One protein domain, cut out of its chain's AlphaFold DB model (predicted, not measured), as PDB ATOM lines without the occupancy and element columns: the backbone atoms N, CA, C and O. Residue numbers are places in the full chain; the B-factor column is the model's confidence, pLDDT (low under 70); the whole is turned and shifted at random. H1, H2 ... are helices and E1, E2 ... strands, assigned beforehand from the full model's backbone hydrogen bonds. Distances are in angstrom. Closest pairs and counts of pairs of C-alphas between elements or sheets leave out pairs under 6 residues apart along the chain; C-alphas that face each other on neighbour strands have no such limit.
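What this domain is: This is residues 19 to 101 of the 107 residues of a protein of Pasteurellaceae bacterium Phil31 (UniProt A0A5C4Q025). What is the shape? With little regular structure, this is a body of loops, residues 39 to 71, and two steeply packed helices, H2 and H3, from which residues 19 to 30 stick out as an arm. What builds it? The 83 printed residues run H1, E1, H2, H3, mostly helix, with 33 in named elements. The whole is loose, radius of gyration of the C-alphas 14.8 A, spanning 54 by 24 by 18 A.

How they stand to each other: What does H3, residues 88 to 100, touch? It touches H2, residues 72 to 80, closest at the C-alphas of Val 94 and Phe 72, 6.2 A apart. They run opposite ways at a steep tilt of 69.6 degrees, only just short of about perpendicular. Where is H1, residues 27 to 34? It is apart from both, and meets E1, residues 36 to 38, only through their link. E1 pairs with no named strand; residues 48 to 49 pair with it, antiparallel. Are the helices' backbones in order? In H1, H2 and H3 every O i to N i+4 pair is within hydrogen-bond range.

Where its parts are: Where does H3 run? It spans 18.2 A from C-alpha 88 at (-5.955, -55.983, 51.332) to C-alpha 100 at (-11.998, -41.360, 42.300). How long are the others? From first to last C-alpha, H2 measures 12.0 A, H1 10.6 A and E1 6.1 A.

The domain as a whole: How large is it? The two farthest C-alphas, of Gly 21 and Lys 83, are 54.2 A apart. Is it unbroken? The printed part has no cut, no printed residue is under 70 in pLDDT, and the link from E1 to H2 is long, 33 residues.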
ATOM      1  N   ILE A  19     -30.855 -31.720  29.195       94.06
ATOM      2  CA  ILE A  19     -29.841 -31.441  28.182       94.06
ATOM      3  C   ILE A  19     -30.552 -31.425  26.828       94.06
ATOM      4  O   ILE A  19     -31.141 -32.426  26.429       94.06
ATOM      5  N   ASN A  20     -30.481 -30.303  26.106       94.44
ATOM      6  CA  ASN A  20     -31.075 -30.140  24.772       94.44
ATOM      7  C   ASN A  20     -32.567 -30.535  24.713       94.44
ATOM      8  O   ASN A  20     -32.968 -31.265  23.806       94.44
ATOM      9  N   GLY A  21     -33.373 -30.121  25.697       94.31
ATOM     10  CA  GLY A  21     -34.807 -30.441  25.768       94.31
ATOM     11  C   GLY A  21     -35.137 -31.893  26.138       94.31
ATOM     12  O   GLY A  21     -36.276 -32.325  25.976       94.31
ATOM     13  N   HIS A  22     -34.154 -32.672  26.602       95.94
ATOM     14  CA  HIS A  22     -34.343 -34.046  27.061       95.94
ATOM     15  C   HIS A  22     -33.999 -34.157  28.545       95.94
ATOM     16  O   HIS A  22     -32.963 -33.656  28.987       95.94
ATOM     17  N   ALA A  23     -34.827 -34.869  29.309       97.00
ATOM     18  CA  ALA A  23     -34.537 -35.161  30.710       97.00
ATOM     19  C   ALA A  23     -33.192 -35.895  30.850       97.00
ATOM     20  O   ALA A  23     -32.888 -36.817  30.092       97.00
ATOM     21  N   GLY A  24     -32.394 -35.499  31.842       95.62
ATOM     22  CA  GLY A  24     -31.057 -36.041  32.057       95.62
ATOM     23  C   GLY A  24     -30.753 -36.356  33.518       95.62
ATOM     24  O   GLY A  24     -31.464 -35.968  34.445       95.62
ATOM     25  N   ILE A  25     -29.614 -37.015  33.736       96.56
ATOM     26  CA  ILE A  25     -29.004 -37.209  35.056       96.56
ATOM     27  C   ILE A  25     -27.591 -36.619  35.010       96.56
ATOM     28  O   ILE A  25     -26.835 -36.891  34.082       96.56
ATOM     29  N   HIS A  26     -27.211 -35.827  36.018       95.56
ATOM     30  CA  HIS A  26     -25.849 -35.291  36.111       95.56
ATOM     31  C   HIS A  26     -24.807 -36.416  36.093       95.56
ATOM     32  O   HIS A  26     -24.913 -37.370  36.867       95.56
ATOM     33  N   ALA A  27     -23.743 -36.257  35.302       95.56
ATOM     34  CA  ALA A  27     -22.659 -37.236  35.206       95.56
ATOM     35  C   ALA A  27     -22.061 -37.603  36.579       95.56
ATOM     36  O   ALA A  27     -21.757 -38.764  36.833       95.56
ATOM     37  N   GLN A  28     -21.982 -36.644  37.511       93.81
ATOM     38  CA  GLN A  28     -21.536 -36.902  38.885       93.81
ATOM     39  C   GLN A  28     -22.437 -37.904  39.629       93.81
ATOM     40  O   GLN A  28     -21.921 -38.700  40.409       93.81
ATOM     41  N   LYS A  29     -23.761 -37.900  39.402       95.56
ATOM     42  CA  LYS A  29     -24.672 -38.885  40.015       95.56
ATOM     43  C   LYS A  29     -24.407 -40.290  39.478       95.56
ATOM     44  O   LYS A  29     -24.385 -41.233  40.259       95.56
ATOM     45  N   ILE A  30     -24.137 -40.416  38.178       97.88
ATOM     46  CA  ILE A  30     -23.735 -41.693  37.573       97.88
ATOM     47  C   ILE A  30     -22.383 -42.148  38.135       97.88
ATOM     48  O   ILE A  30     -22.256 -43.278  38.593       97.88
ATOM     49  N   GLY A  31     -21.397 -41.252  38.197       97.06
ATOM     50  CA  GLY A  31     -20.092 -41.546  38.791       97.06
ATOM     51  C   GLY A  31     -20.178 -41.943  40.268       97.06
ATOM     52  O   GLY A  31     -19.470 -42.849  40.696       97.06
ATOM     53  N   ASN A  32     -21.065 -41.312  41.046       96.25
ATOM     54  CA  ASN A  32     -21.344 -41.693  42.432       96.25
ATOM     55  C   ASN A  32     -21.911 -43.117  42.528       96.25
ATOM     56  O   ASN A  32     -21.424 -43.891  43.347       96.25
ATOM     57  N   ALA A  33     -22.854 -43.480  41.654       97.00
ATOM     58  CA  ALA A  33     -23.392 -44.835  41.598       97.00
ATOM     59  C   ALA A  33     -22.305 -45.866  41.247       97.00
ATOM     60  O   ALA A  33     -22.147 -46.845  41.969       97.00
ATOM     61  N   ILE A  34     -21.489 -45.605  40.217       98.12
ATOM     62  CA  ILE A  34     -20.408 -46.509  39.774       98.12
ATOM     63  C   ILE A  34     -19.396 -46.780  40.895       98.12
ATOM     64  O   ILE A  34     -18.959 -47.912  41.068       98.12
ATOM     65  N   ARG A  35     -19.033 -45.763  41.684       97.88
ATOM     66  CA  ARG A  35     -18.083 -45.921  42.800       97.88
ATOM     67  C   ARG A  35     -18.726 -46.383  44.111       97.88
ATOM     68  O   ARG A  35     -18.090 -46.264  45.158       97.88
ATOM     69  N   THR A  36     -19.967 -46.872  44.083       98.12
ATOM     70  CA  THR A  36     -20.627 -47.527  45.228       98.12
ATOM     71  C   THR A  36     -20.092 -48.943  45.381       98.12
ATOM     72  O   THR A  36     -20.745 -49.916  45.019       98.12
ATOM     73  N   ILE A  37     -18.855 -49.042  45.862       98.38
ATOM     74  CA  ILE A  37     -18.109 -50.301  45.968       98.38
ATOM     75  C   ILE A  37     -17.499 -50.517  47.354       98.38
ATOM     76  O   ILE A  37     -16.962 -51.584  47.611       98.38
ATOM     77  N   ASP A  38     -17.551 -49.522  48.246       98.38
ATOM     78  CA  ASP A  38     -16.920 -49.621  49.561       98.38
ATOM     79  C   ASP A  38     -17.765 -50.486  50.496       98.38
ATOM     80  O   ASP A  38     -18.712 -50.004  51.113       98.38
ATOM     81  N   ASN A  39     -17.416 -51.762  50.607       98.12
ATOM     82  CA  ASN A  39     -17.921 -52.685  51.623       98.12
ATOM     83  C   ASN A  39     -16.818 -53.086  52.623       98.12
ATOM     84  O   ASN A  39     -16.949 -54.077  53.335       98.12
ATOM     85  N   TRP A  40     -15.737 -52.304  52.689       97.81
ATOM     86  CA  TRP A  40     -14.546 -52.577  53.503       97.81
ATOM     87  C   TRP A  40     -14.505 -51.761  54.799       97.81
ATOM     88  O   TRP A  40     -13.453 -51.612  55.431       97.81
ATOM     89  N   TYR A  41     -15.609 -51.111  55.159       95.50
ATOM     90  CA  TYR A  41     -15.732 -50.368  56.406       95.50
ATOM     91  C   TYR A  41     -16.194 -51.297  57.538       95.50
ATOM     92  O   TYR A  41     -16.603 -52.438  57.322       95.50
ATOM     93  N   LYS A  42     -16.087 -50.830  58.783       92.62
ATOM     94  CA  LYS A  42     -16.426 -51.648  59.954       92.62
ATOM     95  C   LYS A  42     -17.908 -52.035  59.921       92.62
ATOM     96  O   LYS A  42     -18.751 -51.146  59.861       92.62
ATOM     97  N   ASN A  43     -18.199 -53.330  60.060       91.31
ATOM     98  CA  ASN A  43     -19.559 -53.885  60.047       91.31
ATOM     99  C   ASN A  43     -20.338 -53.501  58.777       91.31
ATOM    100  O   ASN A  43     -21.462 -53.015  58.863       91.31
ATOM    101  N   ALA A  44     -19.720 -53.655  57.604       95.50
ATOM    102  CA  ALA A  44     -20.373 -53.327  56.346       95.50
ATOM    103  C   ALA A  44     -21.616 -54.193  56.096       95.50
ATOM    104  O   ALA A  44     -21.531 -55.419  56.036       95.50
ATOM    105  N   GLU A  45     -22.761 -53.537  55.925       94.19
ATOM    106  CA  GLU A  45     -24.041 -54.173  55.588       94.19
ATOM    107  C   GLU A  45     -24.370 -54.026  54.095       94.19
ATOM    108  O   GLU A  45     -25.039 -54.875  53.511       94.19
ATOM    109  N   TYR A  46     -23.883 -52.957  53.463       94.94
ATOM    110  CA  TYR A  46     -24.084 -52.649  52.050       94.94
ATOM    111  C   TYR A  46     -22.899 -51.835  51.521       94.94
ATOM    112  O   TYR A  46     -22.236 -51.139  52.288       94.94
ATOM    113  N   PRO A  47     -22.604 -51.892  50.213       97.44
ATOM    114  CA  PRO A  47     -21.585 -51.029  49.640       97.44
ATOM    115  C   PRO A  47     -22.023 -49.561  49.708       97.44
ATOM    116  O   PRO A  47     -23.170 -49.225  49.403       97.44
ATOM    117  N   ILE A  48     -21.095 -48.674  50.065       97.81
ATOM    118  CA  ILE A  48     -21.287 -47.220  50.026       97.81
ATOM    119  C   ILE A  48     -20.403 -46.585  48.942       97.81
ATOM    120  O   ILE A  48     -19.420 -47.188  48.494       97.81
ATOM    121  N   PRO A  49     -20.722 -45.362  48.478       97.88
ATOM    122  CA  PRO A  49     -19.838 -44.631  47.585       97.88
ATOM    123  C   PRO A  49     -18.476 -44.384  48.235       97.88
ATOM    124  O   PRO A  49     -18.397 -43.939  49.377       97.88
ATOM    125  N   ILE A  50     -17.402 -44.596  47.474       98.31
ATOM    126  CA  ILE A  50     -16.032 -44.305  47.913       98.31
ATOM    127  C   ILE A  50     -15.900 -42.816  48.258       98.31
ATOM    128  O   ILE A  50     -16.006 -41.961  47.381       98.31
ATOM    129  N   GLU A  51     -15.686 -42.498  49.531       97.19
ATOM    130  CA  GLU A  51     -15.527 -41.140  50.063       97.19
ATOM    131  C   GLU A  51     -14.432 -41.124  51.138       97.19
ATOM    132  O   GLU A  51     -14.240 -42.117  51.843       97.19
ATOM    133  N   SER A  52     -13.754 -39.984  51.328       96.38
ATOM    134  CA  SER A  52     -12.588 -39.881  52.230       96.38
ATOM    135  C   SER A  52     -12.893 -40.246  53.684       96.38
ATOM    136  O   SER A  52     -12.030 -40.762  54.385       96.38
ATOM    137  N   TYR A  53     -14.128 -39.991  54.119       96.56
ATOM    138  CA  TYR A  53     -14.630 -40.316  55.457       96.56
ATOM    139  C   TYR A  53     -15.836 -41.272  55.416       96.56
ATOM    140  O   TYR A  53     -16.506 -41.475  56.427       96.56
ATOM    141  N   GLY A  54     -16.146 -41.852  54.248       96.38
ATOM    142  CA  GLY A  54     -17.328 -42.704  54.075       96.38
ATOM    143  C   GLY A  54     -18.632 -41.981  54.430       96.38
ATOM    144  O   GLY A  54     -19.434 -42.510  55.194       96.38
ATOM    145  N   VAL A  55     -18.810 -40.737  53.969       95.75
ATOM    146  CA  VAL A  55     -20.017 -39.943  54.253       95.75
ATOM    147  C   VAL A  55     -21.136 -40.358  53.310       95.75
ATOM    148  O   VAL A  55     -20.990 -40.271  52.091       95.75
ATOM    149  N   VAL A  56     -22.283 -40.731  53.875       93.19
ATOM    150  CA  VAL A  56     -23.501 -41.032  53.120       93.19
ATOM    151  C   VAL A  56     -24.589 -40.051  53.534       93.19
ATOM    152  O   VAL A  56     -25.192 -40.165  54.601       93.19
ATOM    153  N   THR A  57     -24.829 -39.056  52.679       90.62
ATOM    154  CA  THR A  57     -25.668 -37.890  52.995       90.62
ATOM    155  C   THR A  57     -27.123 -38.246  53.278       90.62
ATOM    156  O   THR A  57     -27.690 -37.733  54.236       90.62
ATOM    157  N   HIS A  58     -27.723 -39.148  52.499       88.56
ATOM    158  CA  HIS A  58     -29.126 -39.544  52.681       88.56
ATOM    159  C   HIS A  58     -29.371 -40.351  53.966       88.56
ATOM    160  O   HIS A  58     -30.496 -40.383  54.451       88.56
ATOM    161  N   LEU A  59     -28.324 -40.960  54.533       91.19
ATOM    162  CA  LEU A  59     -28.362 -41.655  55.824       91.19
ATOM    163  C   LEU A  59     -27.862 -40.784  56.981       91.19
ATOM    164  O   LEU A  59     -27.777 -41.270  58.107       91.19
ATOM    165  N   ALA A  60     -27.446 -39.543  56.703       92.94
ATOM    166  CA  ALA A  60     -26.782 -38.658  57.660       92.94
ATOM    167  C   ALA A  60     -25.652 -39.356  58.454       92.94
ATOM    168  O   ALA A  60     -25.486 -39.128  59.649       92.94
ATOM    169  N   SER A  61     -24.889 -40.232  57.790       93.12
ATOM    170  CA  SER A  61     -23.970 -41.173  58.446       93.12
ATOM    171  C   SER A  61     -22.525 -41.039  57.953       93.12
ATOM    172  O   SER A  61     -22.276 -40.666  56.804       93.12
ATOM    173  N   VAL A  62     -21.572 -41.370  58.835       95.88
ATOM    174  CA  VAL A  62     -20.120 -41.360  58.584       95.88
ATOM    175  C   VAL A  62     -19.538 -42.721  58.969       95.88
ATOM    176  O   VAL A  62     -19.413 -43.033  60.155       95.88
ATOM    177  N   PHE A  63     -19.175 -43.525  57.971       96.69
ATOM    178  CA  PHE A  63     -18.743 -44.916  58.167       96.69
ATOM    179  C   PHE A  63     -17.237 -45.074  58.422       96.69
ATOM    180  O   PHE A  63     -16.804 -46.096  58.954       96.69
ATOM    181  N   ARG A  64     -16.426 -44.062  58.085       96.88
ATOM    182  CA  ARG A  64     -14.968 -44.054  58.298       96.88
ATOM    183  C   ARG A  64     -14.555 -42.809  59.075       96.88
ATOM    184  O   ARG A  64     -13.918 -41.899  58.551       96.88
ATOM    185  N   GLN A  65     -14.978 -42.748  60.334       95.00
ATOM    186  CA  GLN A  65     -14.677 -41.616  61.211       95.00
ATOM    187  C   GLN A  65     -13.162 -41.503  61.457       95.00
ATOM    188  O   GLN A  65     -12.539 -42.525  61.765       95.00
ATOM    189  N   PRO A  66     -12.572 -40.293  61.432       93.75
ATOM    190  CA  PRO A  66     -11.138 -40.106  61.688       93.75
ATOM    191  C   PRO A  66     -10.662 -40.685  63.029       93.75
ATOM    192  O   PRO A  66      -9.560 -41.216  63.139       93.75
ATOM    193  N   SER A  67     -11.525 -40.665  64.050       94.06
ATOM    194  CA  SER A  67     -11.267 -41.257  65.372       94.06
ATOM    195  C   SER A  67     -10.951 -42.758  65.316       94.06
ATOM    196  O   SER A  67     -10.209 -43.264  66.155       94.06
ATOM    197  N   THR A  68     -11.480 -43.469  64.314       93.69
ATOM    198  CA  THR A  68     -11.244 -44.906  64.097       93.69
ATOM    199  C   THR A  68      -9.965 -45.206  63.323       93.69
ATOM    200  O   THR A  68      -9.618 -46.376  63.180       93.69
ATOM    201  N   LYS A  69      -9.261 -44.175  62.827       94.12
ATOM    202  CA  LYS A  69      -8.025 -44.295  62.035       94.12
ATOM    203  C   LYS A  69      -8.166 -45.147  60.763       94.12
ATOM    204  O   LYS A  69      -7.179 -45.685  60.268       94.12
ATOM    205  N   ASN A  70      -9.389 -45.276  60.244       95.12
ATOM    206  CA  ASN A  70      -9.717 -46.062  59.048       95.12
ATOM    207  C   ASN A  70     -10.253 -45.188  57.895       95.12
ATOM    208  O   ASN A  70     -10.868 -45.698  56.953       95.12
ATOM    209  N   ASP A  71     -10.068 -43.868  58.004       96.94
ATOM    210  CA  ASP A  71     -10.321 -42.886  56.951       96.94
ATOM    211  C   ASP A  71      -9.175 -42.848  55.929       96.94
ATOM    212  O   ASP A  71      -8.075 -43.348  56.177       96.94
ATOM    213  N   PHE A  72      -9.429 -42.229  54.775       97.31
ATOM    214  CA  PHE A  72      -8.459 -42.165  53.685       97.31
ATOM    215  C   PHE A  72      -7.126 -41.531  54.092       97.31
ATOM    216  O   PHE A  72      -6.084 -42.090  53.764       97.31
ATOM    217  N   TYR A  73      -7.137 -40.401  54.801       95.88
ATOM    218  CA  TYR A  73      -5.906 -39.667  55.098       95.88
ATOM    219  C   TYR A  73      -5.020 -40.452  56.057       95.88
ATOM    220  O   TYR A  73      -3.832 -40.620  55.786       95.88
ATOM    221  N   THR A  74      -5.606 -41.014  57.118       95.31
ATOM    222  CA  THR A  74      -4.860 -41.841  58.072       95.31
ATOM    223  C   THR A  74      -4.265 -43.082  57.401       95.31
ATOM    224  O   THR A  74      -3.095 -43.406  57.615       95.31
ATOM    225  N   LEU A  75      -5.047 -43.788  56.575       96.06
ATOM    226  CA  LEU A  75      -4.574 -44.993  55.886       96.06
ATOM    227  C   LEU A  75      -3.499 -44.671  54.846       96.06
ATOM    228  O   LEU A  75      -2.471 -45.347  54.801       96.06
ATOM    229  N   PHE A  76      -3.714 -43.630  54.042       95.44
ATOM    230  CA  PHE A  76      -2.769 -43.197  53.022       95.44
ATOM    231  C   PHE A  76      -1.443 -42.758  53.649       95.44
ATOM    232  O   PHE A  76      -0.396 -43.262  53.245       95.44
ATOM    233  N   GLU A  77      -1.472 -41.915  54.691       93.25
ATOM    234  CA  GLU A  77      -0.268 -41.472  55.403       93.25
ATOM    235  C   GLU A  77       0.506 -42.658  56.003       93.25
ATOM    236  O   GLU A  77       1.732 -42.745  55.879       93.25
ATOM    237  N   ASN A  78      -0.197 -43.594  56.646       92.12
ATOM    238  CA  ASN A  78       0.434 -44.767  57.246       92.12
ATOM    239  C   ASN A  78       1.096 -45.668  56.200       92.12
ATOM    240  O   ASN A  78       2.171 -46.214  56.464       92.12
ATOM    241  N   TRP A  79       0.474 -45.809  55.028       92.88
ATOM    242  CA  TRP A  79       0.991 -46.646  53.954       92.88
ATOM    243  C   TRP A  79       2.226 -46.026  53.293       92.88
ATOM    244  O   TRP A  79       3.250 -46.702  53.178       92.88
ATOM    245  N   ILE A  80       2.184 -44.737  52.930       90.75
ATOM    246  CA  ILE A  80       3.323 -44.063  52.279       90.75
ATOM    247  C   ILE A  80       4.540 -43.959  53.205       90.75
ATOM    248  O   ILE A  80       5.671 -44.139  52.759       90.75
ATOM    249  N   ASN A  81       4.317 -43.744  54.506       91.12
ATOM    250  CA  ASN A  81       5.392 -43.633  55.492       91.12
ATOM    251  C   ASN A  81       5.872 -44.993  56.013       91.12
ATOM    252  O   ASN A  81       6.677 -45.035  56.941       91.12
ATOM    253  N   LYS A  82       5.368 -46.107  55.455       84.50
ATOM    254  CA  LYS A  82       5.686 -47.483  55.876       84.50
ATOM    255  C   LYS A  82       5.505 -47.707  57.385       84.50
ATOM    256  O   LYS A  82       6.179 -48.549  57.972       84.50
ATOM    257  N   LYS A  83       4.596 -46.951  58.013       79.88
ATOM    258  CA  LYS A  83       4.313 -47.039  59.452       79.88
ATOM    259  C   LYS A  83       3.537 -48.313  59.783       79.88
ATOM    260  O   LYS A  83       3.713 -48.837  60.871       79.88
ATOM    261  N   ASN A  84       2.702 -48.802  58.857       81.25
ATOM    262  CA  ASN A  84       1.898 -50.016  59.013       81.25
ATOM    263  C   ASN A  84       1.702 -50.750  57.679       81.25
ATOM    264  O   ASN A  84       1.614 -50.128  56.620       81.25
ATOM    265  N   ILE A  85       1.556 -52.075  57.752       86.94
ATOM    266  CA  ILE A  85       1.069 -52.891  56.637       86.94
ATOM    267  C   ILE A  85      -0.461 -52.837  56.666       86.94
ATOM    268  O   ILE A  85      -1.081 -53.314  57.615       86.94
ATOM    269  N   LEU A  86      -1.060 -52.230  55.641       93.44
ATOM    270  CA  LEU A  86      -2.512 -52.222  55.462       93.44
ATOM    271  C   LEU A  86      -3.026 -53.620  55.090       93.44
ATOM    272  O   LEU A  86      -2.330 -54.372  54.399       93.44
ATOM    273  N   SER A  87      -4.258 -53.944  55.488       95.25
ATOM    274  CA  SER A  87      -4.962 -55.119  54.958       95.25
ATOM    275  C   SER A  87      -5.268 -54.954  53.462       95.25
ATOM    276  O   SER A  87      -5.268 -53.835  52.947       95.25
ATOM    277  N   GLU A  88      -5.557 -56.048  52.752       96.38
ATOM    278  CA  GLU A  88      -5.955 -55.983  51.332       96.38
ATOM    279  C   GLU A  88      -7.184 -55.088  51.118       96.38
ATOM    280  O   GLU A  88      -7.175 -54.216  50.254       96.38
ATOM    281  N   ASP A  89      -8.187 -55.201  51.984       97.50
ATOM    282  CA  ASP A  89      -9.387 -54.358  51.969       97.50
ATOM    283  C   ASP A  89      -9.068 -52.863  52.121       97.50
ATOM    284  O   ASP A  89      -9.602 -52.011  51.408       97.50
ATOM    285  N   GLN A  90      -8.143 -52.524  53.022       97.44
ATOM    286  CA  GLN A  90      -7.683 -51.146  53.192       97.44
ATOM    287  C   GLN A  90      -6.905 -50.654  51.968       97.44
ATOM    288  O   GLN A  90      -7.064 -49.496  51.579       97.44
ATOM    289  N   LYS A  91      -6.102 -51.513  51.327       96.94
ATOM    290  CA  LYS A  91      -5.417 -51.174  50.071       96.94
ATOM    291  C   LYS A  91      -6.427 -50.912  48.958       96.94
ATOM    292  O   LYS A  91      -6.313 -49.886  48.293       96.94
ATOM    293  N   HIS A  92      -7.434 -51.770  48.787       98.31
ATOM    294  CA  HIS A  92      -8.503 -51.561  47.808       98.31
ATOM    295  C   HIS A  92      -9.225 -50.233  48.035       98.31
ATOM    296  O   HIS A  92      -9.374 -49.456  47.091       98.31
ATOM    297  N   TYR A  93      -9.592 -49.925  49.281       98.38
ATOM    298  CA  TYR A  93     -10.206 -48.645  49.633       98.38
ATOM    299  C   TYR A  93      -9.311 -47.446  49.275       98.38
ATOM    300  O   TYR A  93      -9.771 -46.498  48.632       98.38
ATOM    301  N   VAL A  94      -8.023 -47.487  49.638       97.56
ATOM    302  CA  VAL A  94      -7.080 -46.398  49.336       97.56
ATOM    303  C   VAL A  94      -6.897 -46.227  47.824       97.56
ATOM    304  O   VAL A  94      -6.968 -45.103  47.330       97.56
ATOM    305  N   ILE A  95      -6.718 -47.311  47.067       97.88
ATOM    306  CA  ILE A  95      -6.581 -47.240  45.605       97.88
ATOM    307  C   ILE A  95      -7.873 -46.733  44.951       97.88
ATOM    308  O   ILE A  95      -7.816 -45.883  44.063       97.88
ATOM    309  N   ALA A  96      -9.043 -47.171  45.413       98.50
ATOM    310  CA  ALA A  96     -10.322 -46.675  44.918       98.50
ATOM    311  C   ALA A  96     -10.504 -45.167  45.177       98.50
ATOM    312  O   ALA A  96     -11.026 -44.452  44.317       98.50
ATOM    313  N   MET A  97     -10.023 -44.651  46.315       98.00
ATOM    314  CA  MET A  97      -9.976 -43.209  46.586       98.00
ATOM    315  C   MET A  97      -9.066 -42.457  45.607       98.00
ATOM    316  O   MET A  97      -9.436 -41.375  45.146       98.00
ATOM    317  N   LEU A  98      -7.913 -43.030  45.243       97.38
ATOM    318  CA  LEU A  98      -7.019 -42.445  44.237       97.38
ATOM    319  C   LEU A  98      -7.651 -42.440  42.836       97.38
ATOM    320  O   LEU A  98      -7.550 -41.435  42.140       97.38
ATOM    321  N   LEU A  99      -8.352 -43.512  42.445       97.75
ATOM    322  CA  LEU A  99      -9.079 -43.594  41.168       97.75
ATOM    323  C   LEU A  99     -10.237 -42.594  41.086       97.75
ATOM    324  O   LEU A  99     -10.448 -41.970  40.048       97.75
ATOM    325  N   ARG A 100     -10.983 -42.417  42.184       97.25
ATOM    326  CA  ARG A 100     -11.998 -41.360  42.300       97.25
ATOM    327  C   ARG A 100     -11.367 -39.973  42.149       97.25
ATOM    328  O   ARG A 100     -11.995 -39.077  41.587       97.25
ATOM    329  N   GLY A 101     -10.167 -39.799  42.692       95.06
ATOM    330  CA  GLY A 101      -9.447 -38.536  42.712       95.06
ATOM    331  C   GLY A 101     -10.021 -37.520  43.702       95.06
ATOM    332  O   GLY A 101     -10.946 -37.786  44.481       95.06
TER     333      GLY A 101